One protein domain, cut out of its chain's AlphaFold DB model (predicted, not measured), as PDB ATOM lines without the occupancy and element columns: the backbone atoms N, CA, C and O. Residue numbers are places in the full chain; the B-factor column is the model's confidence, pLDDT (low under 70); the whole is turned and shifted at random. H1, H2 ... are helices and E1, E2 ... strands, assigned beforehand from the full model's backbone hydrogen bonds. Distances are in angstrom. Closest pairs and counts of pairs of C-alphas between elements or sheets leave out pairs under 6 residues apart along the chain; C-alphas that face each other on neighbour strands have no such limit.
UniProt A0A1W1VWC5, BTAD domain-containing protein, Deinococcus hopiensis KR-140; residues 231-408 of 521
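This is residues 231 to 408 of the 521 residues of the protein "BTAD domain-containing protein" of Deinococcus hopiensis KR-140 (UniProt A0A1W1VWC5). A four-stranded parallel sheet, with H1 and H2 over one face, makes one part of an elongated body, and a cluster of helices, with H3, H4 and H6 meeting H5, makes the other. A loop within residues 315 to 332 reaches the far tip at Gly 324, opposite H1 along the longest direction. The 178 printed residues hold seven named helices and four named strands in the order H1 E1 H2 E2 H3 H4 H5 E3 H6 E4 H7, with sheet order E1 E4 E3 E2. The class is mixed, helices and strands; the whole is compact, with a radius of gyration of the C-alphas of 16.4 A and spans of 54 by 35 by 25 A.

H1, residues 231 to 241, begins at C-alpha 231 (5.470, -4.147, -19.038). E1, residues 246 to 250, leads to H2, residues 254 to 265, 16.1 A long, and E2, residues 270 to 274. H3, residues 285 to 297, is 18.8 A long, and H4 is residues 309 to 314. H5, residues 333 to 350, is the longest helix at 25.5 A and begins at C-alpha 333 (33.102, 17.776, -46.154). E3, residues 356 to 360, H6, residues 367 to 378, and E4, residues 391 to 397, 20.4 A long, follow. H7, residues 403 to 406, ends at C-alpha 406 (16.532, 14.240, -31.069).

In the sheet, N 248 and O 394 of E1 and E4 are 2.8 A apart, N 357 and O 391 of E3 and E4 2.8 A, and N 273 and O 358 of E2 and E3 2.8 A, within hydrogen-bond range. H2 is on the sheet over E4 and E3 at a height of 8.1 A, its closest C-alphas to E3 being those of Ala 257 and Asp 360, 6.3 A. H1 lies on the same face, over E1, making two layers, helices on one face of a sheet. E1, H2, E2 is a split strand-helix-strand unit, its strands not neighbours, with a right-handed crossover; E2, H3 H4 H5, E3 and E3, H6, E4 are units of neighbour strands, the last right-handed. H3 only grazes the sheet. H5, the hub, touches H6 at a steep tilt of 61 degrees, the closest C-alphas being those of Thr 344 and Thr 376, 4.8 A. It touches H4 at 68 degrees, steep but only just short of about perpendicular, with the C-alphas of Val 309 and Ala 342 closest at 4.8 A. H3 and H5 touch only at their ends, the C-alphas of Glu 294 and Val 350 closest at 6.3 A. H7 is not on the sheet and touches no helix. Every O i to N i+4 pair is within range in H1, H4, H5 and H6, 7 of 8 in H2 and 8 of 9 in H3; H7 is too short for such a pair.

The C-alphas of Arg 231 and Gly 324, the two farthest apart, are 55.4 A apart. The printed part has no cut. The links H3 to H4, H4 to H5 and H6 to E4 are long. Mean pLDDT of the printed part is 71.8; 64 residues are under 70, among them residues 274 to 286, 318 to 329 and 398 to 408.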
ATOM      1  N   ARG A 231       5.888  -5.470 -18.544       65.12
ATOM      2  CA  ARG A 231       5.470  -4.147 -19.038       65.12
ATOM      3  C   ARG A 231       6.522  -3.550 -19.969       65.12
ATOM      4  O   ARG A 231       6.197  -3.164 -21.090       65.12
ATOM      5  N   GLU A 232       7.771  -3.538 -19.522       67.44
ATOM      6  CA  GLU A 232       8.953  -3.079 -20.253       67.44
ATOM      7  C   GLU A 232       9.067  -3.862 -21.561       67.44
ATOM      8  O   GLU A 232       9.130  -3.284 -22.645       67.44
ATOM      9  N   ARG A 233       8.986  -5.198 -21.472       70.12
ATOM     10  CA  ARG A 233       9.064  -6.084 -22.636       70.12
ATOM     11  C   ARG A 233       7.954  -5.813 -23.653       70.12
ATOM     12  O   ARG A 233       8.217  -5.885 -24.848       70.12
ATOM     13  N   LYS A 234       6.731  -5.488 -23.213       73.00
ATOM     14  CA  LYS A 234       5.619  -5.155 -24.121       73.00
ATOM     15  C   LYS A 234       5.871  -3.851 -24.890       73.00
ATOM     16  O   LYS A 234       5.540  -3.790 -26.069       73.00
ATOM     17  N   ILE A 235       6.484  -2.852 -24.254       72.62
ATOM     18  CA  ILE A 235       6.871  -1.587 -24.902       72.62
ATOM     19  C   ILE A 235       7.987  -1.835 -25.927       72.62
ATOM     20  O   ILE A 235       7.871  -1.410 -27.076       72.62
ATOM     21  N   LEU A 236       9.025  -2.594 -25.550       75.62
ATOM     22  CA  LEU A 236      10.110  -2.978 -26.464       75.62
ATOM     23  C   LEU A 236       9.590  -3.791 -27.661       75.62
ATOM     24  O   LEU A 236      10.019  -3.565 -28.790       75.62
ATOM     25  N   GLU A 237       8.629  -4.695 -27.444       79.88
ATOM     26  CA  GLU A 237       7.969  -5.443 -28.519       79.88
ATOM     27  C   GLU A 237       7.228  -4.517 -29.489       79.88
ATOM     28  O   GLU A 237       7.354  -4.676 -30.697       79.88
ATOM     29  N   GLN A 238       6.482  -3.532 -28.982       73.25
ATOM     30  CA  GLN A 238       5.743  -2.584 -29.819       73.25
ATOM     31  C   GLN A 238       6.687  -1.734 -30.682       73.25
ATOM     32  O   GLN A 238       6.485  -1.653 -31.894       73.25
ATOM     33  N   ALA A 239       7.753  -1.183 -30.092       71.06
ATOM     34  CA  ALA A 239       8.774  -0.434 -30.828       71.06
ATOM     35  C   ALA A 239       9.500  -1.312 -31.867       71.06
ATOM     36  O   ALA A 239       9.763  -0.888 -32.996       71.06
ATOM     37  N   TRP A 240       9.750  -2.582 -31.526       76.69
ATOM     38  CA  TRP A 240      10.303  -3.562 -32.455       76.69
ATOM     39  C   TRP A 240       9.355  -3.828 -33.631       76.69
ATOM     40  O   TRP A 240       9.762  -3.663 -34.780       76.69
ATOM     41  N   GLN A 241       8.082  -4.153 -33.404       76.06
ATOM     42  CA  GLN A 241       7.138  -4.353 -34.513       76.06
ATOM     43  C   GLN A 241       6.991  -3.089 -35.382       76.06
ATOM     44  O   GLN A 241       6.923  -3.194 -36.603       76.06
ATOM     45  N   ALA A 242       7.073  -1.894 -34.785       67.69
ATOM     46  CA  ALA A 242       7.017  -0.609 -35.485       67.69
ATOM     47  C   ALA A 242       8.290  -0.218 -36.277       67.69
ATOM     48  O   ALA A 242       8.307   0.834 -36.912       67.69
ATOM     49  N   GLY A 243       9.359  -1.026 -36.259       69.00
ATOM     50  CA  GLY A 243      10.584  -0.743 -37.030       69.00
ATOM     51  C   GLY A 243      11.513   0.313 -36.416       69.00
ATOM     52  O   GLY A 243      12.394   0.821 -37.105       69.00
ATOM     53  N   GLN A 244      11.309   0.668 -35.147       67.94
ATOM     54  CA  GLN A 244      11.918   1.847 -34.526       67.94
ATOM     55  C   GLN A 244      13.340   1.590 -34.008       67.94
ATOM     56  O   GLN A 244      13.701   0.462 -33.664       67.94
ATOM     57  N   TRP A 245      14.125   2.668 -33.900       72.75
ATOM     58  CA  TRP A 245      15.320   2.694 -33.055       72.75
ATOM     59  C   TRP A 245      14.870   2.636 -31.594       72.75
ATOM     60  O   TRP A 245      14.086   3.472 -31.146       72.75
ATOM     61  N   ILE A 246      15.351   1.645 -30.848       77.38
ATOM     62  CA  ILE A 246      14.966   1.437 -29.453       77.38
ATOM     63  C   ILE A 246      16.021   2.074 -28.552       77.38
ATOM     64  O   ILE A 246      17.188   1.704 -28.621       77.38
ATOM     65  N   SER A 247      15.606   2.983 -27.674       75.94
ATOM     66  CA  SER A 247      16.470   3.607 -26.665       75.94
ATOM     67  C   SER A 247      15.951   3.276 -25.269       75.94
ATOM     68  O   SER A 247      14.788   3.531 -24.960       75.94
ATOM     69  N   ILE A 248      16.805   2.693 -24.429       76.38
ATOM     70  CA  ILE A 248      16.499   2.254 -23.064       76.38
ATOM     71  C   ILE A 248      17.222   3.195 -22.090       76.38
ATOM     72  O   ILE A 248      18.417   3.004 -21.859       76.38
ATOM     73  N   PRO A 249      16.545   4.220 -21.540       72.69
ATOM     74  CA  PRO A 249      17.110   5.061 -20.495       72.69
ATOM     75  C   PRO A 249      17.079   4.364 -19.127       72.69
ATOM     76  O   PRO A 249      16.268   3.466 -18.883       72.69
ATOM     77  N   GLY A 250      17.921   4.827 -18.206       65.06
ATOM     78  CA  GLY A 250      17.799   4.513 -16.785       65.06
ATOM     79  C   GLY A 250      19.029   4.885 -15.960       65.06
ATOM     80  O   GLY A 250      19.993   5.474 -16.450       65.06
ATOM     81  N   GLU A 251      19.025   4.468 -14.697       62.69
ATOM     82  CA  GLU A 251      20.125   4.755 -13.776       62.69
ATOM     83  C   GLU A 251      21.417   3.983 -14.101       62.69
ATOM     84  O   GLU A 251      21.360   2.914 -14.728       62.69
ATOM     85  N   PRO A 252      22.594   4.486 -13.670       57.44
ATOM     86  CA  PRO A 252      23.881   3.843 -13.914       57.44
ATOM     87  C   PRO A 252      23.947   2.451 -13.264       57.44
ATOM     88  O   PRO A 252      24.131   2.306 -12.057       57.44
ATOM     89  N   GLY A 253      23.824   1.392 -14.065       54.34
ATOM     90  CA  GLY A 253      23.871   0.023 -13.558       54.34
ATOM     91  C   GLY A 253      23.594  -1.048 -14.617       54.34
ATOM     92  O   GLY A 253      23.180  -0.738 -15.734       54.34
ATOM     93  N   PRO A 254      23.779  -2.338 -14.280       56.41
ATOM     94  CA  PRO A 254      23.640  -3.443 -15.235       56.41
ATOM     95  C   PRO A 254      22.190  -3.693 -15.685       56.41
ATOM     96  O   PRO A 254      21.959  -4.444 -16.628       56.41
ATOM     97  N   GLY A 255      21.200  -3.089 -15.016       60.41
ATOM     98  CA  GLY A 255      19.777  -3.362 -15.232       60.41
ATOM     99  C   GLY A 255      19.244  -2.987 -16.619       60.41
ATOM    100  O   GLY A 255      18.261  -3.593 -17.044       60.41
ATOM    101  N   GLN A 256      19.878  -2.036 -17.313       67.88
ATOM    102  CA  GLN A 256      19.550  -1.676 -18.699       67.88
ATOM    103  C   GLN A 256      20.212  -2.628 -19.694       67.88
ATOM    104  O   GLN A 256      19.533  -3.197 -20.542       67.88
ATOM    105  N   ALA A 257      21.523  -2.855 -19.549       66.50
ATOM    106  CA  ALA A 257      22.303  -3.744 -20.406       66.50
ATOM    107  C   ALA A 257      21.719  -5.168 -20.415       66.50
ATOM    108  O   ALA A 257      21.489  -5.742 -21.474       66.50
ATOM    109  N   LEU A 258      21.355  -5.704 -19.242       65.88
ATOM    110  CA  LEU A 258      20.683  -7.005 -19.124       65.88
ATOM    111  C   LEU A 258      19.318  -7.049 -19.834       65.88
ATOM    112  O   LEU A 258      18.971  -8.078 -20.412       65.88
ATOM    113  N   LEU A 259      18.556  -5.948 -19.822       67.81
ATOM    114  CA  LEU A 259      17.283  -5.850 -20.543       67.81
ATOM    115  C   LEU A 259      17.509  -5.774 -22.059       67.81
ATOM    116  O   LEU A 259      16.844  -6.492 -22.800       67.81
ATOM    117  N   ALA A 260      18.472  -4.966 -22.510       70.62
ATOM    118  CA  ALA A 260      18.845  -4.831 -23.915       70.62
ATOM    119  C   ALA A 260      19.343  -6.162 -24.502       70.62
ATOM    120  O   ALA A 260      18.821  -6.619 -25.517       70.62
ATOM    121  N   PHE A 261      20.288  -6.832 -23.829       72.19
ATOM    122  CA  PHE A 261      20.820  -8.128 -24.257       72.19
ATOM    123  C   PHE A 261      19.757  -9.230 -24.192       72.19
ATOM    124  O   PHE A 261      19.634 -10.012 -25.130       72.19
ATOM    125  N   GLY A 262      18.957  -9.281 -23.119       65.94
ATOM    126  CA  GLY A 262      17.869 -10.254 -22.985       65.94
ATOM    127  C   GLY A 262      16.785 -10.081 -24.052       65.94
ATOM    128  O   GLY A 262      16.263 -11.070 -24.565       65.94
ATOM    129  N   PHE A 263      16.480  -8.837 -24.434       73.88
ATOM    130  CA  PHE A 263      15.551  -8.537 -25.518       73.88
ATOM    131  C   PHE A 263      16.141  -8.877 -26.893       73.88
ATOM    132  O   PHE A 263      15.502  -9.613 -27.641       73.88
ATOM    133  N   ALA A 264      17.360  -8.431 -27.209       74.69
ATOM    134  CA  ALA A 264      18.017  -8.726 -28.485       74.69
ATOM    135  C   ALA A 264      18.198 -10.239 -28.711       74.69
ATOM    136  O   ALA A 264      17.793 -10.764 -29.748       74.69
ATOM    137  N   ALA A 265      18.667 -10.971 -27.692       72.06
ATOM    138  CA  ALA A 265      18.775 -12.430 -27.724       72.06
ATOM    139  C   ALA A 265      17.422 -13.136 -27.937       72.06
ATOM    140  O   ALA A 265      17.382 -14.220 -28.508       72.06
ATOM    141  N   SER A 266      16.305 -12.530 -27.510       74.06
ATOM    142  CA  SER A 266      14.961 -13.069 -27.772       74.06
ATOM    143  C   SER A 266      14.475 -12.860 -29.215       74.06
ATOM    144  O   SER A 266      13.445 -13.418 -29.591       74.06
ATOM    145  N   LYS A 267      15.188 -12.057 -30.019       78.00
ATOM    146  CA  LYS A 267      14.898 -11.824 -31.443       78.00
ATOM    147  C   LYS A 267      15.724 -12.701 -32.374       78.00
ATOM    148  O   LYS A 267      15.199 -13.111 -33.403       78.00
ATOM    149  N   GLY A 268      16.968 -13.005 -32.011       73.19
ATOM    150  CA  GLY A 268      17.864 -13.895 -32.750       73.19
ATOM    151  C   GLY A 268      19.305 -13.406 -32.662       73.19
ATOM    152  O   GLY A 268      19.725 -12.936 -31.606       73.19
ATOM    153  N   GLU A 269      20.071 -13.514 -33.749       76.62
ATOM    154  CA  GLU A 269      21.467 -13.067 -33.741       76.62
ATOM    155  C   GLU A 269      21.599 -11.545 -33.612       76.62
ATOM    156  O   GLU A 269      20.898 -10.762 -34.267       76.62
ATOM    157  N   PHE A 270      22.541 -11.139 -32.759       78.06
ATOM    158  CA  PHE A 270      22.860  -9.748 -32.483       78.06
ATOM    159  C   PHE A 270      24.356  -9.553 -32.234       78.06
ATOM    160  O   PHE A 270      25.051 -10.468 -31.792       78.06
ATOM    161  N   THR A 271      24.835  -8.336 -32.482       79.25
ATOM    162  CA  THR A 271      26.166  -7.873 -32.061       79.25
ATOM    163  C   THR A 271      26.038  -6.846 -30.934       79.25
ATOM    164  O   THR A 271      24.973  -6.250 -30.745       79.25
ATOM    165  N   VAL A 272      27.111  -6.639 -30.169       78.12
ATOM    166  CA  VAL A 272      27.158  -5.680 -29.058       78.12
ATOM    167  C   VAL A 272      28.358  -4.760 -29.215       78.12
ATOM    168  O   VAL A 272      29.487  -5.232 -29.305       78.12
ATOM    169  N   TYR A 273      28.107  -3.456 -29.146       79.50
ATOM    170  CA  TYR A 273      29.116  -2.409 -29.042       79.50
ATOM    171  C   TYR A 273      29.057  -1.837 -27.624       79.50
ATOM    172  O   TYR A 273      28.093  -1.159 -27.266       79.50
ATOM    173  N   SER A 274      30.041  -2.173 -26.788       68.62
ATOM    174  CA  SER A 274      30.015  -1.888 -25.346       68.62
ATOM    175  C   SER A 274      30.805  -0.647 -24.925       68.62
ATOM    176  O   SER A 274      31.821  -0.280 -25.514       68.62
ATOM    177  N   ARG A 275      30.357  -0.066 -23.808       59.50
ATOM    178  CA  ARG A 275      31.038   0.940 -22.986       59.50
ATOM    179  C   ARG A 275      32.546   0.706 -22.825       59.50
ATOM    180  O   ARG A 275      32.959  -0.300 -22.252       59.50
ATOM    181  N   GLN A 276      33.333   1.735 -23.134       53.47
ATOM    182  CA  GLN A 276      34.646   1.975 -22.526       53.47
ATOM    183  C   GLN A 276      34.683   3.423 -22.020       53.47
ATOM    184  O   GLN A 276      34.543   4.374 -22.790       53.47
ATOM    185  N   SER A 277      34.793   3.596 -20.702       38.47
ATOM    186  CA  SER A 277      34.796   4.905 -20.047       38.47
ATOM    187  C   SER A 277      36.220   5.443 -19.929       38.47
ATOM    188  O   SER A 277      36.904   5.119 -18.967       38.47
ATOM    189  N   GLY A 278      36.624   6.291 -20.877       40.97
ATOM    190  CA  GLY A 278      37.922   6.980 -20.830       40.97
ATOM    191  C   GLY A 278      38.059   8.130 -21.833       40.97
ATOM    192  O   GLY A 278      38.580   9.185 -21.497       40.97
ATOM    193  N   ASN A 279      37.516   7.983 -23.048       42.66
ATOM    194  CA  ASN A 279      37.812   8.892 -24.161       42.66
ATOM    195  C   ASN A 279      36.598   9.691 -24.667       42.66
ATOM    196  O   ASN A 279      36.036   9.376 -25.711       42.66
ATOM    197  N   ARG A 280      36.254  10.792 -23.977       39.78
ATOM    198  CA  ARG A 280      35.430  11.877 -24.562       39.78
ATOM    199  C   ARG A 280      36.214  12.789 -25.527       39.78
ATOM    200  O   ARG A 280      35.604  13.635 -26.165       39.78
ATOM    201  N   VAL A 281      37.541  12.641 -25.610       38.09
ATOM    202  CA  VAL A 281      38.445  13.652 -26.203       38.09
ATOM    203  C   VAL A 281      39.020  13.254 -27.572       38.09
ATOM    204  O   VAL A 281      39.282  14.127 -28.393       38.09
ATOM    205  N   GLN A 282      39.197  11.961 -27.870       48.78
ATOM    206  CA  GLN A 282      39.716  11.536 -29.177       48.78
ATOM    207  C   GLN A 282      38.597  11.355 -30.208       48.78
ATOM    208  O   GLN A 282      37.806  10.410 -30.135       48.78
ATOM    209  N   SER A 283      38.591  12.243 -31.207       56.28
ATOM    210  CA  SER A 283      37.815  12.073 -32.436       56.28
ATOM    211  C   SER A 283      38.102  10.703 -33.067       56.28
ATOM    212  O   SER A 283      39.227  10.210 -33.016       56.28
ATOM    213  N   TRP A 284      37.070  10.074 -33.629       66.19
ATOM    214  CA  TRP A 284      37.091   8.755 -34.287       66.19
ATOM    215  C   TRP A 284      37.397   7.506 -33.452       66.19
ATOM    216  O   TRP A 284      37.010   6.422 -33.879       66.19
ATOM    217  N   ALA A 285      37.969   7.606 -32.249       69.06
ATOM    218  CA  ALA A 285      38.444   6.433 -31.502       69.06
ATOM    219  C   ALA A 285      37.377   5.348 -31.225       69.06
ATOM    220  O   ALA A 285      37.733   4.182 -31.044       69.06
ATOM    221  N   ALA A 286      36.087   5.706 -31.152       69.62
ATOM    222  CA  ALA A 286      34.990   4.740 -31.030       69.62
ATOM    223  C   ALA A 286      34.648   4.069 -32.376       69.62
ATOM    224  O   ALA A 286      34.460   2.858 -32.405       69.62
ATOM    225  N   LEU A 287      34.665   4.817 -33.484       72.88
ATOM    226  CA  LEU A 287      34.474   4.291 -34.840       72.88
ATOM    227  C   LEU A 287      35.580   3.288 -35.219       72.88
ATOM    228  O   LEU A 287      35.287   2.209 -35.725       72.88
ATOM    229  N   THR A 288      36.839   3.595 -34.888       76.88
ATOM    230  CA  THR A 288      37.989   2.687 -35.059       76.88
ATOM    231  C   THR A 288      37.773   1.350 -34.334       76.88
ATOM    232  O   THR A 288      38.095   0.290 -34.866       76.88
ATOM    233  N   ARG A 289      37.189   1.372 -33.125       75.00
ATOM    234  CA  ARG A 289      36.871   0.159 -32.347       75.00
ATOM    235  C   ARG A 289      35.710  -0.637 -32.949       75.00
ATOM    236  O   ARG A 289      35.833  -1.852 -33.070       75.00
ATOM    237  N   THR A 290      34.637   0.036 -33.367       77.88
ATOM    238  CA  THR A 290      33.519  -0.569 -34.115       77.88
ATOM    239  C   THR A 290      34.029  -1.331 -35.339       77.88
ATOM    240  O   THR A 290      33.712  -2.507 -35.500       77.88
ATOM    241  N   LEU A 291      34.899  -0.700 -36.134       81.25
ATOM    242  CA  LEU A 291      35.475  -1.288 -37.342       81.25
ATOM    243  C   LEU A 291      36.349  -2.524 -37.055       81.25
ATOM    244  O   LEU A 291      36.226  -3.524 -37.758       81.25
ATOM    245  N   ARG A 292      37.177  -2.514 -36.000       79.44
ATOM    246  CA  ARG A 292      37.965  -3.702 -35.608       79.44
ATOM    247  C   ARG A 292      37.089  -4.869 -35.157       79.44
ATOM    248  O   ARG A 292      37.310  -5.988 -35.593       79.44
ATOM    249  N   HIS A 293      36.075  -4.615 -34.326       80.06
ATOM    250  CA  HIS A 293      35.117  -5.646 -33.893       80.06
ATOM    251  C   HIS A 293      34.362  -6.261 -35.085       80.06
ATOM    252  O   HIS A 293      34.057  -7.454 -35.109       80.06
ATOM    253  N   GLU A 294      34.085  -5.449 -36.100       83.81
ATOM    254  CA  GLU A 294      33.483  -5.880 -37.359       83.81
ATOM    255  C   GLU A 294      34.436  -6.714 -38.229       83.81
ATOM    256  O   GLU A 294      34.026  -7.756 -38.746       83.81
ATOM    257  N   GLU A 295      35.705  -6.313 -38.344       81.62
ATOM    258  CA  GLU A 295      36.751  -7.067 -39.048       81.62
ATOM    259  C   GLU A 295      37.059  -8.407 -38.359       81.62
ATOM    260  O   GLU A 295      37.112  -9.434 -39.029       81.62
ATOM    261  N   GLU A 296      37.158  -8.439 -37.025       81.00
ATOM    262  CA  GLU A 296      37.315  -9.672 -36.237       81.00
ATOM    263  C   GLU A 296      36.141 -10.644 -36.440       81.00
ATOM    264  O   GLU A 296      36.332 -11.862 -36.470       81.00
ATOM    265  N   ARG A 297      34.916 -10.122 -36.607       78.75
ATOM    266  CA  ARG A 297      33.713 -10.935 -36.843       78.75
ATOM    267  C   ARG A 297      33.606 -11.443 -38.287       78.75
ATOM    268  O   ARG A 297      33.009 -12.501 -38.498       78.75
ATOM    269  N   ARG A 298      34.130 -10.709 -39.275       81.62
ATOM    270  CA  ARG A 298      34.060 -11.037 -40.714       81.62
ATOM    271  C   ARG A 298      35.375 -10.708 -41.453       81.62
ATOM    272  O   ARG A 298      35.382  -9.863 -42.355       81.62
ATOM    273  N   PRO A 299      36.486 -11.404 -41.143       81.69
ATOM    274  CA  PRO A 299      37.785 -11.136 -41.771       81.69
ATOM    275  C   PRO A 299      37.797 -11.483 -43.270       81.69
ATOM    276  O   PRO A 299      38.636 -10.994 -44.025       81.69
ATOM    277  N   ASP A 300      36.834 -12.287 -43.733       84.88
ATOM    278  CA  ASP A 300      36.619 -12.622 -45.141       84.88
ATOM    279  C   ASP A 300      36.135 -11.437 -45.996       84.88
ATOM    280  O   ASP A 300      36.283 -11.471 -47.220       84.88
ATOM    281  N   LEU A 301      35.558 -10.397 -45.381       85.12
ATOM    282  CA  LEU A 301      34.940  -9.283 -46.101       85.12
ATOM    283  C   LEU A 301      35.918  -8.163 -46.466       85.12
ATOM    284  O   LEU A 301      35.754  -7.556 -47.525       85.12
ATOM    285  N   MET A 302      36.952  -7.895 -45.661       84.38
ATOM    286  CA  MET A 302      37.899  -6.798 -45.934       84.38
ATOM    287  C   MET A 302      38.640  -6.950 -47.283       84.38
ATOM    288  O   MET A 302      38.782  -5.952 -47.991       84.38
ATOM    289  N   PRO A 303      39.046  -8.160 -47.728       81.69
ATOM    290  CA  PRO A 303      39.608  -8.366 -49.069       81.69
ATOM    291  C   PRO A 303      38.564  -8.385 -50.201       81.69
ATOM    292  O   PRO A 303      38.937  -8.300 -51.367       81.69
ATOM    293  N   ARG A 304      37.272  -8.544 -49.876       82.81
ATOM    294  CA  ARG A 304      36.159  -8.693 -50.837       82.81
ATOM    295  C   ARG A 304      35.295  -7.435 -50.985       82.81
ATOM    296  O   ARG A 304      34.395  -7.408 -51.822       82.81
ATOM    297  N   THR A 305      35.542  -6.409 -50.171       85.81
ATOM    298  CA  THR A 305      34.842  -5.122 -50.241       85.81
ATOM    299  C   THR A 305      35.189  -4.354 -51.523       85.81
ATOM    300  O   THR A 305      36.138  -4.681 -52.237       85.81
ATOM    301  N   LYS A 306      34.420  -3.305 -51.839       86.19
ATOM    302  CA  LYS A 306      34.676  -2.475 -53.026       86.19
ATOM    303  C   LYS A 306      36.050  -1.786 -52.910       86.19
ATOM    304  O   LYS A 306      36.352  -1.270 -51.834       86.19
ATOM    305  N   PRO A 307      36.840  -1.664 -53.999       84.44
ATOM    306  CA  PRO A 307      38.212  -1.140 -53.936       84.44
ATOM    307  C   PRO A 307      38.367   0.250 -53.302       84.44
ATOM    308  O   PRO A 307      39.408   0.543 -52.728       84.44
ATOM    309  N   TRP A 308      37.337   1.099 -53.379       86.00
ATOM    310  CA  TRP A 308      37.343   2.443 -52.793       86.00
ATOM    311  C   TRP A 308      36.993   2.478 -51.297       86.00
ATOM    312  O   TRP A 308      37.333   3.446 -50.628       86.00
ATOM    313  N   VAL A 309      36.345   1.441 -50.753       88.62
ATOM    314  CA  VAL A 309      35.851   1.437 -49.364       88.62
ATOM    315  C   VAL A 309      37.006   1.306 -48.380       88.62
ATOM    316  O   VAL A 309      37.105   2.096 -47.445       88.62
ATOM    317  N   ARG A 310      37.910   0.341 -48.600       86.12
ATOM    318  CA  ARG A 310      39.035   0.097 -47.686       86.12
ATOM    319  C   ARG A 310      39.927   1.340 -47.497       86.12
ATOM    320  O   ARG A 310      40.176   1.659 -46.339       86.12
ATOM    321  N   PRO A 311      40.348   2.077 -48.548       84.44
ATOM    322  CA  PRO A 311      41.068   3.340 -48.383       84.44
ATOM    323  C   PRO A 311      40.348   4.347 -47.478       84.44
ATOM    324  O   PRO A 311      40.949   4.818 -46.521       84.44
ATOM    325  N   GLU A 312      39.061   4.634 -47.701       86.38
ATOM    326  CA  GLU A 312      38.334   5.617 -46.879       86.38
ATOM    327  C   GLU A 312      38.223   5.179 -45.405       86.38
ATOM    328  O   GLU A 312      38.350   6.010 -44.505       86.38
ATOM    329  N   LEU A 313      38.075   3.875 -45.132       85.00
ATOM    330  CA  LEU A 313      38.099   3.338 -43.763       85.00
ATOM    331  C   LEU A 313      39.477   3.497 -43.088       85.00
ATOM    332  O   LEU A 313      39.569   3.824 -41.904       85.00
ATOM    333  N   CYS A 314      40.564   3.349 -43.850       81.75
ATOM    334  CA  CYS A 314      41.930   3.514 -43.343       81.75
ATOM    335  C   CYS A 314      42.249   4.961 -42.912       81.75
ATOM    336  O   CYS A 314      43.202   5.175 -42.166       81.75
ATOM    337  N   ARG A 315      41.436   5.957 -43.305       77.75
ATOM    338  CA  ARG A 315      41.601   7.370 -42.898       77.75
ATOM    339  C   ARG A 315      41.332   7.616 -41.411       77.75
ATOM    340  O   ARG A 315      41.801   8.617 -40.876       77.75
ATOM    341  N   PHE A 316      40.599   6.721 -40.743       73.00
ATOM    342  CA  PHE A 316      40.350   6.767 -39.292       73.00
ATOM    343  C   PHE A 316      40.803   5.505 -38.533       73.00
ATOM    344  O   PHE A 316      40.816   5.498 -37.299       73.00
ATOM    345  N   ALA A 317      41.175   4.447 -39.254       72.94
ATOM    346  CA  ALA A 317      41.753   3.217 -38.720       72.94
ATOM    347  C   ALA A 317      43.016   2.837 -39.525       72.94
ATOM    348  O   ALA A 317      42.997   1.863 -40.283       72.94
ATOM    349  N   PRO A 318      44.108   3.623 -39.428       67.12
ATOM    350  CA  PRO A 318      45.305   3.436 -40.252       67.12
ATOM    351  C   PRO A 318      45.984   2.074 -40.047       67.12
ATOM    352  O   PRO A 318      46.680   1.601 -40.935       67.12
ATOM    353  N   GLU A 319      45.750   1.400 -38.920       62.59
ATOM    354  CA  GLU A 319      46.226   0.038 -38.656       62.59
ATOM    355  C   GLU A 319      45.585  -1.057 -39.535       62.59
ATOM    356  O   GLU A 319      46.088  -2.176 -39.562       62.59
ATOM    357  N   ILE A 320      44.502  -0.742 -40.255       65.50
ATOM    358  CA  ILE A 320      43.814  -1.641 -41.205       65.50
ATOM    359  C   ILE A 320      44.350  -1.432 -42.641       65.50
ATOM    360  O   ILE A 320      44.072  -2.215 -43.565       65.50
ATOM    361  N   ALA A 321      45.174  -0.398 -42.849       64.94
ATOM    362  CA  ALA A 321      45.844  -0.154 -44.116       64.94
ATOM    363  C   ALA A 321      46.823  -1.296 -44.448       64.94
ATOM    364  O   ALA A 321      47.499  -1.818 -43.558       64.94
ATOM    365  N   PRO A 322      46.950  -1.691 -45.729       63.31
ATOM    366  CA  PRO A 322      48.072  -2.510 -46.167       63.31
ATOM    367  C   PRO A 322      49.405  -1.859 -45.771       63.31
ATOM    368  O   PRO A 322      49.564  -0.643 -45.894       63.31
ATOM    369  N   LEU A 323      50.367  -2.671 -45.322       50.41
ATOM    370  CA  LEU A 323      51.706  -2.209 -44.938       50.41
ATOM    371  C   LEU A 323      52.301  -1.291 -46.020       50.41
ATOM    372  O   LEU A 323      52.404  -1.678 -47.183       50.41
ATOM    373  N   GLY A 324      52.681  -0.072 -45.626       49.09
ATOM    374  CA  GLY A 324      53.258   0.939 -46.519       49.09
ATOM    375  C   GLY A 324      52.264   1.890 -47.201       49.09
ATOM    376  O   GLY A 324      52.710   2.815 -47.875       49.09
ATOM    377  N   GLN A 325      50.945   1.736 -47.023       56.75
ATOM    378  CA  GLN A 325      49.957   2.681 -47.564       56.75
ATOM    379  C   GLN A 325      49.553   3.739 -46.530       56.75
ATOM    380  O   GLN A 325      48.790   3.473 -45.605       56.75
ATOM    381  N   PHE A 326      50.034   4.972 -46.712       50.44
ATOM    382  CA  PHE A 326      49.550   6.128 -45.956       50.44
ATOM    383  C   PHE A 326      48.299   6.701 -46.630       50.44
ATOM    384  O   PHE A 326      48.315   6.959 -47.833       50.44
ATOM    385  N   THR A 327      47.225   6.927 -45.871       60.81
ATOM    386  CA  THR A 327      45.986   7.513 -46.414       60.81
ATOM    387  C   THR A 327      45.843   8.963 -45.962       60.81
ATOM    388  O   THR A 327      46.173   9.296 -44.825       60.81
ATOM    389  N   ALA A 328      45.366   9.840 -46.848       61.19
ATOM    390  CA  ALA A 328      45.221  11.264 -46.558       61.19
ATOM    391  C   ALA A 328      44.272  11.526 -45.374       61.19
ATOM    392  O   ALA A 328      43.227  10.884 -45.238       61.19
ATOM    393  N   VAL A 329      44.609  12.523 -44.553       69.81
ATOM    394  CA  VAL A 329      43.748  13.002 -43.460       69.81
ATOM    395  C   VAL A 329      42.409  13.489 -44.033       69.81
ATOM    396  O   VAL A 329      42.331  13.941 -45.175       69.81
ATOM    397  N   ILE A 330      41.333  13.358 -43.259       72.19
ATOM    398  CA  ILE A 330      40.011  13.907 -43.588       72.19
ATOM    399  C   ILE A 330      40.103  15.437 -43.471       72.19
ATOM    400  O   ILE A 330      40.283  15.943 -42.363       72.19
ATOM    401  N   ALA A 331      40.016  16.162 -44.590       71.94
ATOM    402  CA  ALA A 331      40.267  17.607 -44.639       71.94
ATOM    403  C   ALA A 331      39.065  18.433 -45.143       71.94
ATOM    404  O   ALA A 331      39.061  19.654 -44.998       71.94
ATOM    405  N   SER A 332      38.049  17.785 -45.717       76.50
ATOM    406  CA  SER A 332      36.883  18.426 -46.337       76.50
ATOM    407  C   SER A 332      35.554  17.749 -45.967       76.50
ATOM    408  O   SER A 332      35.520  16.629 -45.454       76.50
ATOM    409  N   GLU A 333      34.428  18.409 -46.261       76.00
ATOM    410  CA  GLU A 333      33.102  17.776 -46.154       76.00
ATOM    411  C   GLU A 333      32.905  16.640 -47.170       76.00
ATOM    412  O   GLU A 333      32.199  15.676 -46.876       76.00
ATOM    413  N   GLU A 334      33.562  16.709 -48.332       80.81
ATOM    414  CA  GLU A 334      33.543  15.638 -49.333       80.81
ATOM    415  C   GLU A 334      34.237  14.375 -48.801       80.81
ATOM    416  O   GLU A 334      33.684  13.281 -48.904       80.81
ATOM    417  N   ASP A 335      35.384  14.523 -48.126       80.56
ATOM    418  CA  ASP A 335      36.051  13.416 -47.430       80.56
ATOM    419  C   ASP A 335      35.144  12.783 -46.367       80.56
ATOM    420  O   ASP A 335      35.059  11.559 -46.262       80.56
ATOM    421  N   LEU A 336      34.441  13.611 -45.582       80.62
ATOM    422  CA  LEU A 336      33.493  13.141 -44.567       80.62
ATOM    423  C   LEU A 336      32.297  12.407 -45.182       80.62
ATOM    424  O   LEU A 336      31.810  11.444 -44.585       80.62
ATOM    425  N   LEU A 337      31.815  12.834 -46.352       83.06
ATOM    426  CA  LEU A 337      30.737  12.152 -47.066       83.06
ATOM    427  C   LEU A 337      31.206  10.791 -47.595       83.06
ATOM    428  O   LEU A 337      30.577   9.780 -47.288       83.06
ATOM    429  N   ARG A 338      32.347  10.743 -48.291       84.75
ATOM    430  CA  ARG A 338      32.940   9.498 -48.815       84.75
ATOM    431  C   ARG A 338      33.241   8.493 -47.703       84.75
ATOM    432  O   ARG A 338      32.940   7.308 -47.836       84.75
ATOM    433  N   LEU A 339      33.750   8.972 -46.567       85.06
ATOM    434  CA  LEU A 339      33.922   8.190 -45.343       85.06
ATOM    435  C   LEU A 339      32.598   7.595 -44.838       85.06
ATOM    436  O   LEU A 339      32.526   6.406 -44.527       85.06
ATOM    437  N   ARG A 340      31.545   8.413 -44.740       85.94
ATOM    438  CA  ARG A 340      30.216   7.976 -44.283       85.94
ATOM    439  C   ARG A 340      29.602   6.940 -45.226       85.94
ATOM    440  O   ARG A 340      29.000   5.976 -44.754       85.94
ATOM    441  N   GLU A 341      29.781   7.091 -46.534       87.12
ATOM    442  CA  GLU A 341      29.364   6.105 -47.536       87.12
ATOM    443  C   GLU A 341      30.159   4.796 -47.416       87.12
ATOM    444  O   GLU A 341      29.559   3.719 -47.410       87.12
ATOM    445  N   ALA A 342      31.485   4.870 -47.244       89.19
ATOM    446  CA  ALA A 342      32.348   3.704 -47.038       89.19
ATOM    447  C   ALA A 342      31.964   2.923 -45.774       89.19
ATOM    448  O   ALA A 342      31.786   1.704 -45.834       89.19
ATOM    449  N   HIS A 343      31.767   3.627 -44.653       87.81
ATOM    450  CA  HIS A 343      31.279   3.042 -43.406       87.81
ATOM    451  C   HIS A 343      29.907   2.391 -43.606       87.81
ATOM    452  O   HIS A 343      29.719   1.237 -43.244       87.81
ATOM    453  N   THR A 344      28.968   3.070 -44.269       86.19
ATOM    454  CA  THR A 344      27.625   2.522 -44.524       86.19
ATOM    455  C   THR A 344      27.668   1.243 -45.362       86.19
ATOM    456  O   THR A 344      26.996   0.269 -45.028       86.19
ATOM    457  N   PHE A 345      28.497   1.199 -46.410       88.12
ATOM    458  CA  PHE A 345      28.676  -0.005 -47.221       88.12
ATOM    459  C   PHE A 345      29.300  -1.160 -46.421       88.12
ATOM    460  O   PHE A 345      28.836  -2.298 -46.501       88.12
ATOM    461  N   TRP A 346      30.336  -0.867 -45.637       88.50
ATOM    462  CA  TRP A 346      31.029  -1.848 -44.807       88.50
ATOM    463  C   TRP A 346      30.134  -2.413 -43.697       88.50
ATOM    464  O   TRP A 346      29.967  -3.628 -43.592       88.50
ATOM    465  N   THR A 347      29.488  -1.537 -42.924       85.88
ATOM    466  CA  THR A 347      28.566  -1.914 -41.853       85.88
ATOM    467  C   THR A 347      27.411  -2.752 -42.411       85.88
ATOM    468  O   THR A 347      27.094  -3.770 -41.804       85.88
ATOM    469  N   ALA A 348      26.840  -2.430 -43.582       84.38
ATOM    470  CA  ALA A 348      25.822  -3.282 -44.211       84.38
ATOM    471  C   ALA A 348      26.341  -4.708 -44.479       84.38
ATOM    472  O   ALA A 348      25.695  -5.684 -44.102       84.38
ATOM    473  N   ALA A 349      27.527  -4.830 -45.085       86.12
ATOM    474  CA  ALA A 349      28.110  -6.120 -45.452       86.12
ATOM    475  C   ALA A 349      28.463  -6.988 -44.230       86.12
ATOM    476  O   ALA A 349      28.206  -8.192 -44.231       86.12
ATOM    477  N   VAL A 350      29.020  -6.392 -43.171       85.56
ATOM    478  CA  VAL A 350      29.356  -7.132 -41.944       85.56
ATOM    479  C   VAL A 350      28.103  -7.545 -41.179       85.56
ATOM    480  O   VAL A 350      28.069  -8.636 -40.605       85.56
ATOM    481  N   HIS A 351      27.061  -6.714 -41.168       84.25
ATOM    482  CA  HIS A 351      25.818  -7.005 -40.456       84.25
ATOM    483  C   HIS A 351      24.852  -7.925 -41.200       84.25
ATOM    484  O   HIS A 351      23.795  -8.238 -40.650       84.25
ATOM    485  N   ASP A 352      25.210  -8.407 -42.390       82.88
ATOM    486  CA  ASP A 352      24.427  -9.429 -43.071       82.88
ATOM    487  C   ASP A 352      24.169 -10.639 -42.146       82.88
ATOM    488  O   ASP A 352      25.033 -11.068 -41.370       82.88
ATOM    489  N   GLY A 353      22.927 -11.124 -42.168       75.81
ATOM    490  CA  GLY A 353      22.400 -12.138 -41.248       75.81
ATOM    491  C   GLY A 353      21.995 -11.664 -39.837       75.81
ATOM    492  O   GLY A 353      21.254 -12.385 -39.167       75.81
ATOM    493  N   LEU A 354      22.396 -10.474 -39.365       80.56
ATOM    494  CA  LEU A 354      22.019  -9.995 -38.025       80.56
ATOM    495  C   LEU A 354      20.612  -9.390 -37.976       80.56
ATOM    496  O   LEU A 354      20.177  -8.665 -38.869       80.56
ATOM    497  N   LEU A 355      19.909  -9.626 -36.866       77.75
ATOM    498  CA  LEU A 355      18.601  -9.016 -36.615       77.75
ATOM    499  C   LEU A 355      18.700  -7.730 -35.791       77.75
ATOM    500  O   LEU A 355      17.848  -6.851 -35.952       77.75
ATOM    501  N   SER A 356      19.716  -7.593 -34.929       80.31
ATOM    502  CA  SER A 356      19.905  -6.375 -34.131       80.31
ATOM    503  C   SER A 356      21.344  -6.043 -33.741       80.31
ATOM    504  O   SER A 356      22.192  -6.919 -33.596       80.31
ATOM    505  N   ASN A 357      21.570  -4.755 -33.492       83.06
ATOM    506  CA  ASN A 357      22.778  -4.196 -32.899       83.06
ATOM    507  C   ASN A 357      22.436  -3.631 -31.527       83.06
ATOM    508  O   ASN A 357      21.501  -2.835 -31.411       83.06
ATOM    509  N   VAL A 358      23.204  -4.001 -30.503       81.19
ATOM    510  CA  VAL A 358      23.067  -3.418 -29.166       81.19
ATOM    511  C   VAL A 358      24.199  -2.429 -28.906       81.19
ATOM    512  O   VAL A 358      25.360  -2.824 -28.839       81.19
ATOM    513  N   CYS A 359      23.863  -1.155 -28.722       80.31
ATOM    514  CA  CYS A 359      24.805  -0.098 -28.348       80.31
ATOM    515  C   CYS A 359      24.713   0.137 -26.835       80.31
ATOM    516  O   CYS A 359      23.813   0.833 -26.363       80.31
ATOM    517  N   ASP A 360      25.611  -0.470 -26.060       80.31
ATOM    518  CA  ASP A 360      25.573  -0.407 -24.598       80.31
ATOM    519  C   ASP A 360      26.355   0.806 -24.062       80.31
ATOM    520  O   ASP A 360      27.586   0.801 -23.997       80.31
ATOM    521  N   GLY A 361      25.616   1.848 -23.674       75.44
ATOM    522  CA  GLY A 361      26.116   3.137 -23.209       75.44
ATOM    523  C   GLY A 361      26.389   4.111 -24.352       75.44
ATOM    524  O   GLY A 361      27.534   4.506 -24.577       75.44
ATOM    525  N   TRP A 362      25.337   4.530 -25.059       75.25
ATOM    526  CA  TRP A 362      25.419   5.442 -26.207       75.25
ATOM    527  C   TRP A 362      26.146   6.768 -25.881       75.25
ATOM    528  O   TRP A 362      26.934   7.270 -26.677       75.25
ATOM    529  N   GLN A 363      26.015   7.278 -24.658       71.56
ATOM    530  CA  GLN A 363      26.703   8.477 -24.160       71.56
ATOM    531  C   GLN A 363      28.246   8.395 -24.117       71.56
ATOM    532  O   GLN A 363      28.903   9.397 -23.823       71.56
ATOM    533  N   PHE A 364      28.831   7.217 -24.367       71.12
ATOM    534  CA  PHE A 364      30.281   7.002 -24.472       71.12
ATOM    535  C   PHE A 364      30.794   6.990 -25.922       71.12
ATOM    536  O   PHE A 364      32.004   6.933 -26.144       71.12
ATOM    537  N   PHE A 365      29.901   7.073 -26.912       69.50
ATOM    538  CA  PHE A 365      30.264   7.275 -28.309       69.50
ATOM    539  C   PHE A 365      30.474   8.775 -28.540       69.50
ATOM    540  O   PHE A 365      29.603   9.586 -28.225       69.50
ATOM    541  N   GLY A 366      31.647   9.148 -29.058       68.19
ATOM    542  CA  GLY A 366      31.982  10.544 -29.343       68.19
ATOM    543  C   GLY A 366      31.177  11.109 -30.515       68.19
ATOM    544  O   GLY A 366      30.734  10.366 -31.394       68.19
ATOM    545  N   ASP A 367      31.032  12.432 -30.555       68.62
ATOM    546  CA  ASP A 367      30.123  13.130 -31.472       68.62
ATOM    547  C   ASP A 367      30.373  12.790 -32.956       68.62
ATOM    548  O   ASP A 367      29.427  12.517 -33.691       68.62
ATOM    549  N   SER A 368      31.632  12.664 -33.389       71.12
ATOM    550  CA  SER A 368      31.988  12.240 -34.758       71.12
ATOM    551  C   SER A 368      31.529  10.812 -35.087       71.12
ATOM    552  O   SER A 368      31.120  10.530 -36.210       71.12
ATOM    553  N   THR A 369      31.556   9.907 -34.101       74.06
ATOM    554  CA  THR A 369      31.068   8.524 -34.254       74.06
ATOM    555  C   THR A 369      29.541   8.492 -34.300       74.06
ATOM    556  O   THR A 369      28.975   7.809 -35.150       74.06
ATOM    557  N   ASN A 370      28.871   9.296 -33.467       75.38
ATOM    558  CA  ASN A 370      27.417   9.468 -33.524       75.38
ATOM    559  C   ASN A 370      26.971  10.056 -34.871       75.38
ATOM    560  O   ASN A 370      26.010   9.564 -35.449       75.38
ATOM    561  N   ALA A 371      27.694  11.039 -35.415       73.50
ATOM    562  CA  ALA A 371      27.387  11.643 -36.712       73.50
ATOM    563  C   ALA A 371      27.545  10.666 -37.894       73.50
ATOM    564  O   ALA A 371      26.763  10.723 -38.845       73.50
ATOM    565  N   VAL A 372      28.530   9.758 -37.852       76.56
ATOM    566  CA  VAL A 372      28.656   8.682 -38.855       76.56
ATOM    567  C   VAL A 372      27.555   7.635 -38.678       76.56
ATOM    568  O   VAL A 372      26.887   7.303 -39.652       76.56
ATOM    569  N   GLY A 373      27.290   7.182 -37.448       77.00
ATOM    570  CA  GLY A 373      26.195   6.249 -37.163       77.00
ATOM    571  C   GLY A 373      24.825   6.788 -37.595       77.00
ATOM    572  O   GLY A 373      24.060   6.071 -38.236       77.00
ATOM    573  N   ALA A 374      24.547   8.066 -37.324       73.31
ATOM    574  CA  ALA A 374      23.334   8.762 -37.747       73.31
ATOM    575  C   ALA A 374      23.133   8.692 -39.267       73.31
ATOM    576  O   ALA A 374      22.079   8.264 -39.732       73.31
ATOM    577  N   PHE A 375      24.170   9.033 -40.040       76.00
ATOM    578  CA  PHE A 375      24.141   8.916 -41.496       76.00
ATOM    579  C   PHE A 375      23.913   7.463 -41.934       76.00
ATOM    580  O   PHE A 375      23.027   7.194 -42.742       76.00
ATOM    581  N   THR A 376      24.676   6.518 -41.380       80.00
ATOM    582  CA  THR A 376      24.643   5.099 -41.761       80.00
ATOM    583  C   THR A 376      23.281   4.447 -41.522       80.00
ATOM    584  O   THR A 376      22.743   3.802 -42.423       80.00
ATOM    585  N   PHE A 377      22.677   4.635 -40.347       75.00
ATOM    586  CA  PHE A 377      21.362   4.063 -40.039       75.00
ATOM    587  C   PHE A 377      20.202   4.881 -40.629       75.00
ATOM    588  O   PHE A 377      19.209   4.288 -41.047       75.00
ATOM    589  N   GLY A 378      20.330   6.210 -40.730       70.38
ATOM    590  CA  GLY A 378      19.313   7.093 -41.315       70.38
ATOM    591  C   GLY A 378      19.148   6.917 -42.828       70.38
ATOM    592  O   GLY A 378      18.024   6.853 -43.319       70.38
ATOM    593  N   THR A 379      20.248   6.755 -43.573       70.81
ATOM    594  CA  THR A 379      20.210   6.449 -45.022       70.81
ATOM    595  C   THR A 379      19.767   5.015 -45.329       70.81
ATOM    596  O   THR A 379      19.362   4.731 -46.453       70.81
ATOM    597  N   SER A 380      19.789   4.128 -44.330       68.06
ATOM    598  CA  SER A 380      19.388   2.719 -44.444       68.06
ATOM    599  C   SER A 380      17.970   2.436 -43.923       68.06
ATOM    600  O   SER A 380      17.625   1.277 -43.682       68.06
ATOM    601  N   PHE A 381      17.152   3.468 -43.690       65.62
ATOM    602  CA  PHE A 381      15.784   3.304 -43.197       65.62
ATOM    603  C   PHE A 381      14.796   2.987 -44.345       65.62
ATOM    604  O   PHE A 381      14.870   3.628 -45.393       65.62
ATOM    605  N   PRO A 382      13.819   2.072 -44.169       61.66
ATOM    606  CA  PRO A 382      13.548   1.253 -42.983       61.66
ATOM    607  C   PRO A 382      14.570   0.127 -42.778       61.66
ATOM    608  O   PRO A 382      14.948  -0.576 -43.711       61.66
ATOM    609  N   LEU A 383      14.963  -0.081 -41.519       65.19
ATOM    610  CA  LEU A 383      15.918  -1.120 -41.129       65.19
ATOM    611  C   LEU A 383      15.367  -2.531 -41.421       65.19
ATOM    612  O   LEU A 383      14.162  -2.781 -41.326       65.19
ATOM    613  N   ARG A 384      16.270  -3.477 -41.707       67.25
ATOM    614  CA  ARG A 384      16.013  -4.893 -42.033       67.25
ATOM    615  C   ARG A 384      15.248  -5.125 -43.349       67.25
ATOM    616  O   ARG A 384      14.528  -6.113 -43.485       67.25
ATOM    617  N   GLN A 385      15.439  -4.253 -44.339       61.38
ATOM    618  CA  GLN A 385      15.225  -4.610 -45.749       61.38
ATOM    619  C   GLN A 385      16.250  -5.676 -46.200       61.38
ATOM    620  O   GLN A 385      17.293  -5.812 -45.554       61.38
ATOM    621  N   PRO A 386      16.006  -6.438 -47.285       50.22
ATOM    622  CA  PRO A 386      17.006  -7.348 -47.850       50.22
ATOM    623  C   PRO A 386      18.294  -6.591 -48.222       50.22
ATOM    624  O   PRO A 386      18.245  -5.647 -49.006       50.22
ATOM    625  N   GLY A 387      19.432  -6.973 -47.630       52.03
ATOM    626  CA  GLY A 387      20.708  -6.248 -47.767       52.03
ATOM    627  C   GLY A 387      20.800  -4.921 -46.992       52.03
ATOM    628  O   GLY A 387      21.738  -4.158 -47.208       52.03
ATOM    629  N   GLY A 388      19.831  -4.622 -46.119       64.12
ATOM    630  CA  GLY A 388      19.778  -3.414 -45.293       64.12
ATOM    631  C   GLY A 388      20.241  -3.624 -43.846       64.12
ATOM    632  O   GLY A 388      20.434  -4.744 -43.379       64.12
ATOM    633  N   MET A 389      20.381  -2.518 -43.113       78.62
ATOM    634  CA  MET A 389      20.933  -2.501 -41.751       78.62
ATOM    635  C   MET A 389      20.070  -3.236 -40.710       78.62
ATOM    636  O   MET A 389      18.839  -3.187 -40.789       78.62
ATOM    637  N   PRO A 390      20.678  -3.838 -39.673       81.62
ATOM    638  CA  PRO A 390      19.970  -4.439 -38.545       81.62
ATOM    639  C   PRO A 390      19.321  -3.376 -37.646       81.62
ATOM    640  O   PRO A 390      19.616  -2.183 -37.719       81.62
ATOM    641  N   ARG A 391      18.426  -3.813 -36.757       81.31
ATOM    642  CA  ARG A 391      17.681  -2.930 -35.844       81.31
ATOM    643  C   ARG A 391      18.532  -2.508 -34.649       81.31
ATOM    644  O   ARG A 391      19.182  -3.352 -34.043       81.31
ATOM    645  N   VAL A 392      18.488  -1.236 -34.262       80.75
ATOM    646  CA  VAL A 392      19.327  -0.715 -33.169       80.75
ATOM    647  C   VAL A 392      18.581  -0.708 -31.831       80.75
ATOM    648  O   VAL A 392      17.439  -0.252 -31.745       80.75
ATOM    649  N   VAL A 393      19.253  -1.198 -30.787       81.06
ATOM    650  CA  VAL A 393      18.841  -1.144 -29.377       81.06
ATOM    651  C   VAL A 393      19.956  -0.466 -28.576       81.06
ATOM    652  O   VAL A 393      21.013  -1.052 -28.365       81.06
ATOM    653  N   ALA A 394      19.751   0.765 -28.125       79.25
ATOM    654  CA  ALA A 394      20.729   1.540 -27.366       79.25
ATOM    655  C   ALA A 394      20.366   1.619 -25.873       79.25
ATOM    656  O   ALA A 394      19.190   1.743 -25.533       79.25
ATOM    657  N   THR A 395      21.358   1.605 -24.981       78.62
ATOM    658  CA  THR A 395      21.194   1.975 -23.559       78.62
ATOM    659  C   THR A 395      21.798   3.359 -23.305       78.62
ATOM    660  O   THR A 395      22.806   3.720 -23.920       78.62
ATOM    661  N   LEU A 396      21.186   4.155 -22.423       76.81
ATOM    662  CA  LEU A 396      21.670   5.489 -22.046       76.81
ATOM    663  C   LEU A 396      21.332   5.826 -20.585       76.81
ATOM    664  O   LEU A 396      20.387   5.292 -20.009       76.81
ATOM    665  N   GLN A 397      22.092   6.729 -19.964       74.50
ATOM    666  CA  GLN A 397      21.743   7.205 -18.620       74.50
ATOM    667  C   GLN A 397      20.552   8.181 -18.656       74.50
ATOM    668  O   GLN A 397      20.392   8.917 -19.628       74.50
ATOM    669  N   SER A 398      19.733   8.193 -17.597       67.00
ATOM    670  CA  SER A 398      18.566   9.084 -17.436       67.00
ATOM    671  C   SER A 398      18.900  10.578 -17.567       67.00
ATOM    672  O   SER A 398      18.060  11.361 -17.999       67.00
ATOM    673  N   ASP A 399      20.112  10.967 -17.167       63.22
ATOM    674  CA  ASP A 399      20.639  12.336 -17.167       63.22
ATOM    675  C   ASP A 399      21.271  12.749 -18.510       63.22
ATOM    676  O   ASP A 399      21.629  13.914 -18.703       63.22
ATOM    677  N   PHE A 400      21.396  11.822 -19.465       62.25
ATOM    678  CA  PHE A 400      21.898  12.129 -20.796       62.25
ATOM    679  C   PHE A 400      20.817  12.862 -21.598       62.25
ATOM    680  O   PHE A 400      19.830  12.265 -22.027       62.25
ATOM    681  N   GLY A 401      21.009  14.176 -21.768       53.75
ATOM    682  CA  GLY A 401      20.011  15.102 -22.306       53.75
ATOM    683  C   GLY A 401      19.302  14.597 -23.565       53.75
ATOM    684  O   GLY A 401      19.930  14.385 -24.603       53.75
ATOM    685  N   ALA A 402      17.975  14.460 -23.469       45.44
ATOM    686  CA  ALA A 402      17.117  13.914 -24.523       45.44
ATOM    687  C   ALA A 402      17.214  14.676 -25.861       45.44
ATOM    688  O   ALA A 402      16.966  14.099 -26.917       45.44
ATOM    689  N   GLU A 403      17.628  15.944 -25.825       46.50
ATOM    690  CA  GLU A 403      17.859  16.787 -27.002       46.50
ATOM    691  C   GLU A 403      18.940  16.203 -27.931       46.50
ATOM    692  O   GLU A 403      18.713  16.109 -29.135       46.50
ATOM    693  N   ARG A 404      20.045  15.649 -27.399       48.34
ATOM    694  CA  ARG A 404      21.107  15.037 -28.235       48.34
ATOM    695  C   ARG A 404      20.656  13.752 -28.943       48.34
ATOM    696  O   ARG A 404      21.271  13.336 -29.919       48.34
ATOM    697  N   VAL A 405      19.590  13.110 -28.455       48.28
ATOM    698  CA  VAL A 405      18.948  11.956 -29.116       48.28
ATOM    699  C   VAL A 405      17.992  12.427 -30.221       48.28
ATOM    700  O   VAL A 405      17.801  11.720 -31.209       48.28
ATOM    701  N   ALA A 406      17.422  13.628 -30.085       45.22
ATOM    702  CA  ALA A 406      16.532  14.240 -31.069       45.22
ATOM    703  C   ALA A 406      17.272  14.859 -32.271       45.22
ATOM    704  O   ALA A 406      16.702  14.950 -33.356       45.22
ATOM    705  N   GLU A 407      18.538  15.247 -32.098       42.09
ATOM    706  CA  GLU A 407      19.379  15.860 -33.140       42.09
ATOM    707  C   GLU A 407      19.911  14.875 -34.200       42.09
ATOM    708  O   GLU A 407      20.498  15.308 -35.188       42.09
ATOM    709  N   VAL A 408      19.709  13.562 -34.030       44.84
ATOM    710  CA  VAL A 408      20.174  12.504 -34.951       44.84
ATOM    711  C   VAL A 408      19.394  12.566 -36.281       44.84
ATOM    712  O   VAL A 408      18.237  12.133 -36.327       44.84
TER     713      VAL A 408